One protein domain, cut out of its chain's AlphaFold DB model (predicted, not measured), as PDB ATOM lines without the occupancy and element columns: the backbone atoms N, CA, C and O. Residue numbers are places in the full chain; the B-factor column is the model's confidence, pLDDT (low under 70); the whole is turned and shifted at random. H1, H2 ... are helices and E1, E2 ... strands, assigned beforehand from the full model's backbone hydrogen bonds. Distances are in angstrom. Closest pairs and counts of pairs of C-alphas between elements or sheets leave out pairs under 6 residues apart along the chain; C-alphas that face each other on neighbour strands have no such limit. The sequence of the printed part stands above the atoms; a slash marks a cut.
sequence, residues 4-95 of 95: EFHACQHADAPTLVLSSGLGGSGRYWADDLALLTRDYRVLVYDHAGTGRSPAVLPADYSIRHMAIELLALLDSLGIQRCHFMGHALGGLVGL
ATOM      1  N   GLU A   4     169.258 152.831 206.364       97.88
ATOM      2  CA  GLU A   4     168.986 152.650 207.786       97.88
ATOM      3  C   GLU A   4     167.918 151.576 207.989       97.88
ATOM      4  O   GLU A   4     167.037 151.371 207.146       97.88
ATOM      5  N   PHE A   5     168.009 150.887 209.124       97.88
ATOM      6  CA  PHE A   5     167.002 149.928 209.548       97.88
ATOM      7  C   PHE A   5     166.057 150.559 210.558       97.88
ATOM      8  O   PHE A   5     166.491 151.210 211.507       97.88
ATOM      9  N   HIS A   6     164.774 150.258 210.406       97.50
ATOM     10  CA  HIS A   6     163.753 150.496 211.414       97.50
ATOM     11  C   HIS A   6     163.358 149.154 212.027       97.50
ATOM     12  O   HIS A   6     163.013 148.200 211.322       97.50
ATOM     13  N   ALA A   7     163.500 149.063 213.348       93.69
ATOM     14  CA  ALA A   7     163.347 147.816 214.084       93.69
ATOM     15  C   ALA A   7     161.883 147.365 214.149       93.69
ATOM     16  O   ALA A   7     160.983 148.179 214.338       93.69
ATOM     17  N   CYS A   8     161.674 146.051 214.064       95.19
ATOM     18  CA  CYS A   8     160.420 145.401 214.433       95.19
ATOM     19  C   CYS A   8     160.504 144.893 215.875       95.19
ATOM     20  O   CYS A   8     161.595 144.588 216.362       95.19
ATOM     21  N   GLN A   9     159.361 144.754 216.551       86.81
ATOM     22  CA  GLN A   9     159.302 144.122 217.875       86.81
ATOM     23  C   GLN A   9     159.622 142.618 217.822       86.81
ATOM     24  O   GLN A   9     160.075 142.045 218.811       86.81
ATOM     25  N   HIS A  10     159.404 141.978 216.672       89.88
ATOM     26  CA  HIS A  10     159.675 140.561 216.467       89.88
ATOM     27  C   HIS A  10     161.102 140.351 215.948       89.88
ATOM     28  O   HIS A  10     161.461 140.841 214.878       89.88
ATOM     29  N   ALA A  11     161.911 139.588 216.690       86.25
ATOM     30  CA  ALA A  11     163.308 139.317 216.331       86.25
ATOM     31  C   ALA A  11     163.451 138.596 214.975       86.25
ATOM     32  O   ALA A  11     164.396 138.865 214.233       86.25
ATOM     33  N   ASP A  12     162.478 137.746 214.636       92.50
ATOM     34  CA  ASP A  12     162.451 136.954 213.401       92.50
ATOM     35  C   ASP A  12     161.643 137.618 212.270       92.50
ATOM     36  O   ASP A  12     161.309 136.968 211.276       92.50
ATOM     37  N   ALA A  13     161.299 138.905 212.405       96.44
ATOM     38  CA  ALA A  13     160.537 139.622 211.389       96.44
ATOM     39  C   ALA A  13     161.253 139.596 210.023       96.44
ATOM     40  O   ALA A  13     162.457 139.883 209.944       96.44
ATOM     41  N   PRO A  14     160.536 139.307 208.920       97.44
ATOM     42  CA  PRO A  14     161.127 139.366 207.594       97.44
ATOM     43  C   PRO A  14     161.576 140.795 207.264       97.44
ATOM     44  O   PRO A  14     161.017 141.784 207.743       97.44
ATOM     45  N   THR A  15     162.612 140.912 206.432       98.50
ATOM     46  CA  THR A  15     163.094 142.225 205.989       98.50
ATOM     47  C   THR A  15     162.222 142.750 204.853       98.50
ATOM     48  O   THR A  15     162.012 142.040 203.869       98.50
ATOM     49  N   LEU A  16     161.738 143.984 204.982       98.75
ATOM     50  CA  LEU A  16     161.041 144.722 203.929       98.75
ATOM     51  C   LEU A  16     161.932 145.865 203.450       98.75
ATOM     52  O   LEU A  16     162.310 146.726 204.238       98.75
ATOM     53  N   VAL A  17     162.257 145.875 202.164       98.75
ATOM     54  CA  VAL A  17     163.081 146.908 201.536       98.75
ATOM     55  C   VAL A  17     162.182 147.909 200.827       98.75
ATOM     56  O   VAL A  17     161.349 147.512 200.009       98.75
ATOM     57  N   LEU A  18     162.359 149.196 201.126       98.69
ATOM     58  CA  LEU A  18     161.565 150.277 200.548       98.69
ATOM     59  C   LEU A  18     162.373 151.078 199.528       98.69
ATOM     60  O   LEU A  18     163.416 151.640 199.856       98.69
ATOM     61  N   SER A  19     161.864 151.157 198.298       98.31
ATOM     62  CA  SER A  19     162.477 151.887 197.188       98.31
ATOM     63  C   SER A  19     161.611 153.076 196.780       98.31
ATOM     64  O   SER A  19     160.500 152.921 196.262       98.31
ATOM     65  N   SER A  20     162.105 154.287 197.034       97.94
ATOM     66  CA  SER A  20     161.378 155.526 196.749       97.94
ATOM     67  C   SER A  20     161.270 155.823 195.250       97.94
ATOM     68  O   SER A  20     162.070 155.362 194.434       97.94
ATOM     69  N   GLY A  21     160.274 156.635 194.896       96.12
ATOM     70  CA  GLY A  21     160.077 157.146 193.539       96.12
ATOM     71  C   GLY A  21     161.057 158.258 193.155       96.12
ATOM     72  O   GLY A  21     162.188 158.328 193.643       96.12
ATOM     73  N   LEU A  22     160.617 159.159 192.271       88.75
ATOM     74  CA  LEU A  22     161.404 160.331 191.881       88.75
ATOM     75  C   LEU A  22     161.778 161.167 193.122       88.75
ATOM     76  O   LEU A  22     160.947 161.390 193.997       88.75
ATOM     77  N   GLY A  23     163.037 161.600 193.205       89.38
ATOM     78  CA  GLY A  23     163.610 162.235 194.398       89.38
ATOM     79  C   GLY A  23     164.339 161.264 195.334       89.38
ATOM     80  O   GLY A  23     165.150 161.716 196.133       89.38
ATOM     81  N   GLY A  24     164.098 159.954 195.211       92.88
ATOM     82  CA  GLY A  24     164.953 158.859 195.690       92.88
ATOM     83  C   GLY A  24     165.256 158.752 197.183       92.88
ATOM     84  O   GLY A  24     165.933 157.811 197.578       92.88
ATOM     85  N   SER A  25     164.751 159.656 198.024       96.94
ATOM     86  CA  SER A  25     165.021 159.626 199.460       96.94
ATOM     87  C   SER A  25     164.108 158.652 200.196       96.94
ATOM     88  O   SER A  25     162.885 158.694 200.047       96.94
ATOM     89  N   GLY A  26     164.688 157.859 201.091       96.00
ATOM     90  CA  GLY A  26     163.983 157.023 202.056       96.00
ATOM     91  C   GLY A  26     163.089 157.813 203.019       96.00
ATOM     92  O   GLY A  26     162.151 157.244 203.566       96.00
ATOM     93  N   ARG A  27     163.293 159.134 203.173       96.12
ATOM     94  CA  ARG A  27     162.411 160.006 203.977       96.12
ATOM     95  C   ARG A  27     160.968 160.047 203.471       96.12
ATOM     96  O   ARG A  27     160.089 160.407 204.243       96.12
ATOM     97  N   TYR A  28     160.737 159.689 202.207       96.62
ATOM     98  CA  TYR A  28     159.397 159.550 201.636       96.62
ATOM     99  C   TYR A  28     158.501 158.611 202.463       96.62
ATOM    100  O   TYR A  28     157.311 158.864 202.577       96.62
ATOM    101  N   TRP A  29     159.084 157.588 203.095       97.31
ATOM    102  CA  TRP A  29     158.357 156.551 203.830       97.31
ATOM    103  C   TRP A  29     158.070 156.888 205.296       97.31
ATOM    104  O   TRP A  29     157.572 156.029 206.016       97.31
ATOM    105  N   ALA A  30     158.416 158.090 205.774       96.25
ATOM    106  CA  ALA A  30     158.384 158.418 207.202       96.25
ATOM    107  C   ALA A  30     157.023 158.134 207.866       96.25
ATOM    108  O   ALA A  30     156.989 157.592 208.971       96.25
ATOM    109  N   ASP A  31     155.927 158.438 207.168       96.75
ATOM    110  CA  ASP A  31     154.564 158.245 207.671       96.75
ATOM    111  C   ASP A  31     154.131 156.762 207.665       96.75
ATOM    112  O   ASP A  31     153.291 156.356 208.471       96.75
ATOM    113  N   ASP A  32     154.745 155.924 206.822       96.62
ATOM    114  CA  ASP A  32     154.439 154.491 206.704       96.62
ATOM    115  C   ASP A  32     155.205 153.625 207.721       96.62
ATOM    116  O   ASP A  32     154.770 152.521 208.069       96.62
ATOM    117  N   LEU A  33     156.344 154.111 208.232       97.12
ATOM    118  CA  LEU A  33     157.252 153.333 209.088       97.12
ATOM    119  C   LEU A  33     156.565 152.771 210.336       97.12
ATOM    120  O   LEU A  33     156.812 151.622 210.705       97.12
ATOM    121  N   ALA A  34     155.682 153.543 210.974       95.62
ATOM    122  CA  ALA A  34     154.993 153.116 212.193       95.62
ATOM    123  C   ALA A  34     154.024 151.944 211.956       95.62
ATOM    124  O   ALA A  34     153.756 151.162 212.872       95.62
ATOM    125  N   LEU A  35     153.487 151.819 210.739       96.81
ATOM    126  CA  LEU A  35     152.626 150.706 210.356       96.81
ATOM    127  C   LEU A  35     153.464 149.494 209.946       96.81
ATOM    128  O   LEU A  35     153.231 148.395 210.440       96.81
ATOM    129  N   LEU A  36     154.460 149.698 209.083       97.62
ATOM    130  CA  LEU A  36     155.257 148.612 208.506       97.62
ATOM    131  C   LEU A  36     156.148 147.911 209.541       97.62
ATOM    132  O   LEU A  36     156.315 146.694 209.488       97.62
ATOM    133  N   THR A  37     156.678 148.648 210.519       97.56
ATOM    134  CA  THR A  37     157.550 148.076 211.565       97.56
ATOM    135  C   THR A  37     156.819 147.189 212.575       97.56
ATOM    136  O   THR A  37     157.463 146.547 213.406       97.56
ATOM    137  N   ARG A  38     155.485 147.082 212.496       96.25
ATOM    138  CA  ARG A  38     154.714 146.111 213.290       96.25
ATOM    139  C   ARG A  38     155.054 144.673 212.917       96.25
ATOM    140  O   ARG A  38     155.204 143.851 213.812       96.25
ATOM    141  N   ASP A  39     155.247 144.416 211.625       97.25
ATOM    142  CA  ASP A  39     155.409 143.062 211.084       97.25
ATOM    143  C   ASP A  39     156.764 142.848 210.387       97.25
ATOM    144  O   ASP A  39     157.195 141.707 210.215       97.25
ATOM    145  N   TYR A  40     157.456 143.925 209.993       98.38
ATOM    146  CA  TYR A  40     158.683 143.852 209.197       98.38
ATOM    147  C   TYR A  40     159.850 144.590 209.841       98.38
ATOM    148  O   TYR A  40     159.705 145.695 210.361       98.38
ATOM    149  N   ARG A  41     161.058 144.035 209.698       98.19
ATOM    150  CA  ARG A  41     162.288 144.821 209.839       98.19
ATOM    151  C   ARG A  41     162.461 145.644 208.564       98.19
ATOM    152  O   ARG A  41     162.749 145.084 207.508       98.19
ATOM    153  N   VAL A  42     162.268 146.955 208.640       98.62
ATOM    154  CA  VAL A  42     162.215 147.800 207.440       98.62
ATOM    155  C   VAL A  42     163.602 148.351 207.119       98.62
ATOM    156  O   VAL A  42     164.223 148.987 207.966       98.62
ATOM    157  N   LEU A  43     164.081 148.127 205.898       98.62
ATOM    158  CA  LEU A  43     165.268 148.763 205.333       98.62
ATOM    159  C   LEU A  43     164.823 149.896 204.407       98.62
ATOM    160  O   LEU A  43     164.164 149.649 203.395       98.62
ATOM    161  N   VAL A  44     165.222 151.126 204.727       98.31
ATOM    162  CA  VAL A  44     165.078 152.274 203.821       98.31
ATOM    163  C   VAL A  44     166.452 152.726 203.352       98.31
ATOM    164  O   VAL A  44     167.434 152.638 204.092       98.31
ATOM    165  N   TYR A  45     166.529 153.217 202.122       98.56
ATOM    166  CA  TYR A  45     167.767 153.713 201.535       98.56
ATOM    167  C   TYR A  45     167.500 154.926 200.647       98.56
ATOM    168  O   TYR A  45     166.366 155.171 200.232       98.56
ATOM    169  N   ASP A  46     168.552 155.699 200.392       98.50
ATOM    170  CA  ASP A  46     168.499 156.834 199.473       98.50
ATOM    171  C   ASP A  46     169.214 156.448 198.168       98.50
ATOM    172  O   ASP A  46     170.395 156.085 198.219       98.50
ATOM    173  N   HIS A  47     168.538 156.558 197.016       97.75
ATOM    174  CA  HIS A  47     169.133 156.314 195.688       97.75
ATOM    175  C   HIS A  47     170.392 157.165 195.481       97.75
ATOM    176  O   HIS A  47     170.484 158.283 196.005       97.75
ATOM    177  N   ALA A  48     171.350 156.682 194.686       97.56
ATOM    178  CA  ALA A  48     172.542 157.457 194.359       97.56
ATOM    179  C   ALA A  48     172.165 158.824 193.753       97.56
ATOM    180  O   ALA A  48     171.262 158.932 192.923       97.56
ATOM    181  N   GLY A  49     172.838 159.882 194.205       96.62
ATOM    182  CA  GLY A  49     172.563 161.261 193.797       96.62
ATOM    183  C   GLY A  49     171.438 161.947 194.580       96.62
ATOM    184  O   GLY A  49     171.128 163.100 194.288       96.62
ATOM    185  N   THR A  50     170.829 161.288 195.572       96.75
ATOM    186  CA  THR A  50     169.666 161.825 196.296       96.75
ATOM    187  C   THR A  50     169.841 161.811 197.810       96.75
ATOM    188  O   THR A  50     170.583 160.997 198.353       96.75
ATOM    189  N   GLY A  51     169.147 162.722 198.503       94.69
ATOM    190  CA  GLY A  51     169.094 162.769 199.966       94.69
ATOM    191  C   GLY A  51     170.475 162.728 200.628       94.69
ATOM    192  O   GLY A  51     171.292 163.629 200.460       94.69
ATOM    193  N   ARG A  52     170.714 161.665 201.398       97.38
ATOM    194  CA  ARG A  52     171.937 161.378 202.161       97.38
ATOM    195  C   ARG A  52     172.962 160.555 201.364       97.38
ATOM    196  O   ARG A  52     174.011 160.211 201.901       97.38
ATOM    197  N   SER A  53     172.682 160.265 200.093       97.12
ATOM    198  CA  SER A  53     173.557 159.575 199.137       97.12
ATOM    199  C   SER A  53     174.014 160.520 198.006       97.12
ATOM    200  O   SER A  53     173.731 160.238 196.839       97.12
ATOM    201  N   PRO A  54     174.702 161.650 198.279       96.12
ATOM    202  CA  PRO A  54     175.179 162.528 197.212       96.12
ATOM    203  C   PRO A  54     176.173 161.785 196.310       96.12
ATOM    204  O   PRO A  54     177.116 161.157 196.790       96.12
ATOM    205  N   ALA A  55     175.960 161.858 194.998       95.75
ATOM    206  CA  ALA A  55     176.819 161.232 194.001       95.75
ATOM    207  C   ALA A  55     176.718 161.979 192.668       95.75
ATOM    208  O   ALA A  55     175.663 162.513 192.324       95.75
ATOM    209  N   VAL A  56     177.813 161.984 191.908       96.00
ATOM    210  CA  VAL A  56     177.786 162.348 190.488       96.00
ATOM    211  C   VAL A  56     177.413 161.092 189.716       96.00
ATOM    212  O   VAL A  56     178.117 160.087 189.796       96.00
ATOM    213  N   LEU A  57     176.294 161.147 189.002       96.31
ATOM    214  CA  LEU A  57     175.790 160.015 188.234       96.31
ATOM    215  C   LEU A  57     176.402 160.011 186.825       96.31
ATOM    216  O   LEU A  57     176.620 161.086 186.257       96.31
ATOM    217  N   PRO A  58     176.686 158.830 186.250       95.19
ATOM    218  CA  PRO A  58     177.162 158.733 184.876       95.19
ATOM    219  C   PRO A  58     176.092 159.226 183.888       95.19
ATOM    220  O   PRO A  58     174.897 159.226 184.185       95.19
ATOM    221  N   ALA A  59     176.516 159.646 182.694       96.75
ATOM    222  CA  ALA A  59     175.610 160.207 181.686       96.75
ATOM    223  C   ALA A  59     174.534 159.208 181.211       96.75
ATOM    224  O   ALA A  59     173.445 159.613 180.819       96.75
ATOM    225  N   ASP A  60     174.834 157.912 181.271       96.88
ATOM    226  CA  ASP A  60     173.962 156.791 180.919       96.88
ATOM    227  C   ASP A  60     173.326 156.116 182.151       96.88
ATOM    228  O   ASP A  60     172.923 154.947 182.108       96.88
ATOM    229  N   TYR A  61     173.216 156.838 183.274       97.12
ATOM    230  CA  TYR A  61     172.555 156.325 184.469       97.12
ATOM    231  C   TYR A  61     171.120 155.881 184.164       97.12
ATOM    232  O   TYR A  61     170.363 156.551 183.461       97.12
ATOM    233  N   SER A  62     170.745 154.710 184.672       97.31
ATOM    234  CA  SER A  62     169.521 154.023 184.264       97.31
ATOM    235  C   SER A  62     168.926 153.235 185.423       97.31
ATOM    236  O   SER A  62     169.588 152.991 186.431       97.31
ATOM    237  N   ILE A  63     167.687 152.768 185.260       97.62
ATOM    238  CA  ILE A  63     167.011 151.910 186.247       97.62
ATOM    239  C   ILE A  63     167.819 150.629 186.506       97.62
ATOM    240  O   ILE A  63     167.890 150.164 187.639       97.62
ATOM    241  N   ARG A  64     168.514 150.105 185.485       97.56
ATOM    242  CA  ARG A  64     169.424 148.962 185.643       97.56
ATOM    243  C   ARG A  64     170.554 149.272 186.624       97.56
ATOM    244  O   ARG A  64     170.873 148.422 187.446       97.56
ATOM    245  N   HIS A  65     171.150 150.463 186.546       97.88
ATOM    246  CA  HIS A  65     172.188 150.880 187.490       97.88
ATOM    247  C   HIS A  65     171.631 150.945 188.918       97.88
ATOM    248  O   HIS A  65     172.215 150.350 189.816       97.88
ATOM    249  N   MET A  66     170.447 151.538 189.099       98.19
ATOM    250  CA  MET A  66     169.765 151.592 190.400       98.19
ATOM    251  C   MET A  66     169.514 150.195 190.992       98.19
ATOM    252  O   MET A  66     169.762 149.966 192.173       98.19
ATOM    253  N   ALA A  67     169.052 149.242 190.175       98.31
ATOM    254  CA  ALA A  67     168.820 147.865 190.610       98.31
ATOM    255  C   ALA A  67     170.125 147.155 191.007       98.31
ATOM    256  O   ALA A  67     170.169 146.478 192.031       98.31
ATOM    257  N   ILE A  68     171.206 147.343 190.242       98.19
ATOM    258  CA  ILE A  68     172.530 146.785 190.566       98.19
ATOM    259  C   ILE A  68     173.059 147.357 191.885       98.19
ATOM    260  O   ILE A  68     173.576 146.612 192.714       98.19
ATOM    261  N   GLU A  69     172.920 148.662 192.101       98.00
ATOM    262  CA  GLU A  69     173.346 149.307 193.344       98.00
ATOM    263  C   GLU A  69     172.550 148.811 194.555       98.00
ATOM    264  O   GLU A  69     173.129 148.581 195.618       98.00
ATOM    265  N   LEU A  70     171.239 148.600 194.391       98.31
ATOM    266  CA  LEU A  70     170.408 147.986 195.419       98.31
ATOM    267  C   LEU A  70     170.862 146.553 195.723       98.31
ATOM    268  O   LEU A  70     171.008 146.203 196.890       98.31
ATOM    269  N   LEU A  71     171.106 145.728 194.703       98.38
ATOM    270  CA  LEU A  71     171.596 144.360 194.901       98.38
ATOM    271  C   LEU A  71     172.930 144.356 195.656       98.38
ATOM    272  O   LEU A  71     173.062 143.648 196.650       98.38
ATOM    273  N   ALA A  72     173.866 145.227 195.274       98.44
ATOM    274  CA  ALA A  72     175.140 145.378 195.974       98.44
ATOM    275  C   ALA A  72     174.960 145.810 197.442       98.44
ATOM    276  O   ALA A  72     175.686 145.345 198.323       98.44
ATOM    277  N   LEU A  73     173.980 146.676 197.727       98.38
ATOM    278  CA  LEU A  73     173.621 147.033 199.097       98.38
ATOM    279  C   LEU A  73     173.109 145.807 199.871       98.38
ATOM    280  O   LEU A  73     173.599 145.548 200.970       98.38
ATOM    281  N   LEU A  74     172.168 145.040 199.313       98.50
ATOM    282  CA  LEU A  74     171.611 143.850 199.970       98.50
ATOM    283  C   LEU A  74     172.679 142.781 200.227       98.50
ATOM    284  O   LEU A  74     172.732 142.236 201.333       98.50
ATOM    285  N   ASP A  75     173.573 142.557 199.263       98.56
ATOM    286  CA  ASP A  75     174.715 141.653 199.399       98.56
ATOM    287  C   ASP A  75     175.640 142.088 200.540       98.56
ATOM    288  O   ASP A  75     176.002 141.275 201.392       98.56
ATOM    289  N   SER A  76     175.965 143.385 200.624       98.44
ATOM    290  CA  SER A  76     176.814 143.926 201.696       98.44
ATOM    291  C   SER A  76     176.197 143.798 203.094       98.44
ATOM    292  O   SER A  76     176.918 143.731 204.088       98.44
ATOM    293  N   LEU A  77     174.864 143.735 203.169       98.12
ATOM    294  CA  LEU A  77     174.096 143.554 204.402       98.12
ATOM    295  C   LEU A  77     173.799 142.082 204.717       98.12
ATOM    296  O   LEU A  77     173.171 141.790 205.734       98.12
ATOM    297  N   GLY A  78     174.215 141.149 203.853       98.00
ATOM    298  CA  GLY A  78     173.904 139.726 203.991       98.00
ATOM    299  C   GLY A  78     172.414 139.398 203.834       98.00
ATOM    300  O   GLY A  78     171.966 138.344 204.291       98.00
ATOM    301  N   ILE A  79     171.624 140.275 203.204       97.94
ATOM    302  CA  ILE A  79     170.189 140.060 202.987       97.94
ATOM    303  C   ILE A  79     170.001 139.210 201.732       97.94
ATOM    304  O   ILE A  79     170.009 139.708 200.614       97.94
ATOM    305  N   GLN A  80     169.783 137.913 201.934       96.69
ATOM    306  CA  GLN A  80     169.561 136.955 200.843       96.69
ATOM    307  C   GLN A  80     168.093 136.860 200.405       96.69
ATOM    308  O   GLN A  80     167.787 136.399 199.309       96.69
ATOM    309  N   ARG A  81     167.158 137.245 201.284       96.81
ATOM    310  CA  ARG A  81     165.715 137.252 201.014       96.81
ATOM    311  C   ARG A  81     165.073 138.450 201.694       96.81
ATOM    312  O   ARG A  81     165.304 138.683 202.880       96.81
ATOM    313  N   CYS A  82     164.226 139.155 200.963       98.12
ATOM    314  CA  CYS A  82     163.425 140.251 201.482       98.12
ATOM    315  C   CYS A  82     162.095 140.346 200.737       98.12
ATOM    316  O   CYS A  82     161.971 139.904 199.595       98.12
ATOM    317  N   HIS A  83     161.121 140.982 201.375       98.38
ATOM    318  CA  HIS A  83     160.029 141.613 200.653       98.38
ATOM    319  C   HIS A  83     160.523 142.937 200.078       98.38
ATOM    320  O   HIS A  83     161.390 143.594 200.661       98.38
ATOM    321  N   PHE A  84     159.967 143.335 198.943       98.50
ATOM    322  CA  PHE A  84     160.328 144.573 198.275       98.50
ATOM    323  C   PHE A  84     159.068 145.387 197.997       98.50
ATOM    324  O   PHE A  84     158.097 144.859 197.457       98.50
ATOM    325  N   MET A  85     159.091 146.665 198.365       98.38
ATOM    326  CA  MET A  85     158.036 147.620 198.047       98.38
ATOM    327  C   MET A  85     158.652 148.843 197.379       98.38
ATOM    328  O   MET A  85     159.471 149.553 197.963       98.38
ATOM    329  N   GLY A  86     158.241 149.093 196.140       97.88
ATOM    330  CA  GLY A  86     158.704 150.226 195.355       97.88
ATOM    331  C   GLY A  86     157.558 151.148 194.955       97.88
ATOM    332  O   GLY A  86     156.506 150.678 194.527       97.88
ATOM    333  N   HIS A  87     157.771 152.462 195.049       97.88
ATOM    334  CA  HIS A  87     156.824 153.470 194.562       97.88
ATOM    335  C   HIS A  87     157.325 154.095 193.253       97.88
ATOM    336  O   HIS A  87     158.459 154.570 193.186       97.88
ATOM    337  N   ALA A  88     156.481 154.137 192.217       96.81
ATOM    338  CA  ALA A  88     156.792 154.726 190.908       96.81
ATOM    339  C   ALA A  88     158.142 154.234 190.336       96.81
ATOM    340  O   ALA A  88     158.275 153.051 190.026       96.81
ATOM    341  N   LEU A  89     159.154 155.111 190.242       97.38
ATOM    342  CA  LEU A  89     160.515 154.747 189.824       97.38
ATOM    343  C   LEU A  89     161.085 153.597 190.665       97.38
ATOM    344  O   LEU A  89     161.669 152.673 190.113       97.38
ATOM    345  N   GLY A  90     160.865 153.613 191.978       97.69
ATOM    346  CA  GLY A  90     161.324 152.551 192.863       97.69
ATOM    347  C   GLY A  90     160.616 151.217 192.632       97.69
ATOM    348  O   GLY A  90     161.198 150.174 192.909       97.69
ATOM    349  N   GLY A  91     159.398 151.235 192.077       97.75
ATOM    350  CA  GLY A  91     158.709 150.030 191.608       97.75
ATOM    351  C   GLY A  91     159.399 149.424 190.388       97.75
ATOM    352  O   GLY A  91     159.617 148.220 190.353       97.75
ATOM    353  N   LEU A  92     159.826 150.263 189.438       98.06
ATOM    354  CA  LEU A  92     160.583 149.819 188.260       98.06
ATOM    355  C   LEU A  92     161.961 149.246 188.619       98.06
ATOM    356  O   LEU A  92     162.449 148.385 187.904       98.06
ATOM    357  N   VAL A  93     162.579 149.702 189.714       97.88
ATOM    358  CA  VAL A  93     163.843 149.135 190.226       97.88
ATOM    359  C   VAL A  93     163.682 147.675 190.673       97.88
ATOM    360  O   VAL A  93     164.652 146.926 190.646       97.88
ATOM    361  N   GLY A  94     162.479 147.272 191.095       94.69
ATOM    362  CA  GLY A  94     162.203 145.920 191.589       94.69
ATOM    363  C   GLY A  94     161.724 144.910 190.542       94.69
ATOM    364  O   GLY A  94     161.460 143.771 190.922       94.69
ATOM    365  N   LEU A  95     161.559 145.316 189.276       92.56
ATOM    366  CA  LEU A  95     161.137 144.464 188.153       92.56
ATOM    367  C   LEU A  95     162.341 144.010 187.319       92.56
ATOM    368  O   LEU A  95     162.323 142.840 186.879       92.56
TER     369      LEU A  95
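This is residues 4 to 95 of the 95 residues of the protein "Alpha/beta hydrolase fold protein" of Pseudomonas syringae Cit 7 (UniProt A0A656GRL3). A small, twisted four-stranded sheet lies between the long helix H3 to one side and two short helices, H1 and H2, to the other, while the short helix H4 sits beyond the closing ends of E2 and E4 and packs on the first residues of H3. H2, H3 and H4 only graze the sheet, and a long loop, residues 46 to 62, reaches out past the strands at the end opposite the turn between E1 and E2. The printed part has 92 residues, with elements in the order E1 E2 H1 H2 E3 H3 E4 H4; the mixed sheet runs E1 E3 E2 E4, with E1 antiparallel to E3 and the other neighbours parallel. The class is mixed, helices and strands, with 44 residues, under half, in named elements. The whole is compact, with a radius of gyration of the C-alphas of 13.0 A, yet elongated in outline, spanning 43 by 27 by 22 A.

E1, residues 4 to 6, is an edge strand and the antiparallel neighbour of E3, residues 41 to 45, at 151 degrees; N 6 and O 42 are 2.8 A apart, within hydrogen-bond range. E2, residues 15 to 19, is an inner strand and parallel to E3 at 26 degrees, with N 43 and O 16 2.8 A apart. E4, residues 83 to 86, is the other edge strand, parallel to E2 at 14 degrees, with N 17 and O 83 2.9 A apart. E1 and E2 are apart, as are E1 and E4. From edge to edge the strands' lines turn by 67 degrees. H1, residues 26 to 29, is on the sheet at a height over the sheet of 7.2 A; it lies over none of the strands, but only just, with 2 of its 4 C-alphas falling on E3 and 2 on E2. The closest C-alphas of H1 and E3 are those of Gly 26 and Tyr 45, 5.1 A apart. H2, residues 33 to 36, only grazes the sheet, and H1 and H2 meet only through their link. E2, H1, H2 and E3 form a strand-helix-strand unit, two parallel neighbour strands with helices between them along the chain, and its crossover is right-handed. H3, residues 63 to 76, only grazes the sheet with residues 66 to 74, and E2 and H3 are near each other, with 5 pairs of C-alphas within 10 A. E3, H3 and E4 form a split unit, with E2 between the two strands in the sheet; its crossover is right-handed. H4, residues 89 to 93, touches H3, which touches H4 with its residues 63 to 67 alone; the closest C-alphas of the two helices, those of Ala 67 and Val 93, are 5.2 A apart. H4 only grazes the sheet. Every O i to N i+4 pair is within hydrogen-bond range in H3 and H4, while H1 and H2 are too short for one.

E1 begins at C-alpha 4, (168.986, 152.650, 207.786). E2 is 13.1 A long from first to last C-alpha, E3 13.3 A and E4 10.2 A. H3, the longest helix, measures 20.0 A and begins at C-alpha 63, (167.011, 151.910, 186.247). H4 ends at C-alpha 93, (163.843, 149.135, 190.226).

The two C-alphas farthest apart, of His 10 and Ala 59, are 43.0 A apart. The printed part has no cut and ends at residue 95, the chain's last. The link from E3 to H3, 17 residues, is long. The mean pLDDT of the printed part is 96.7, and no printed residue is under 70.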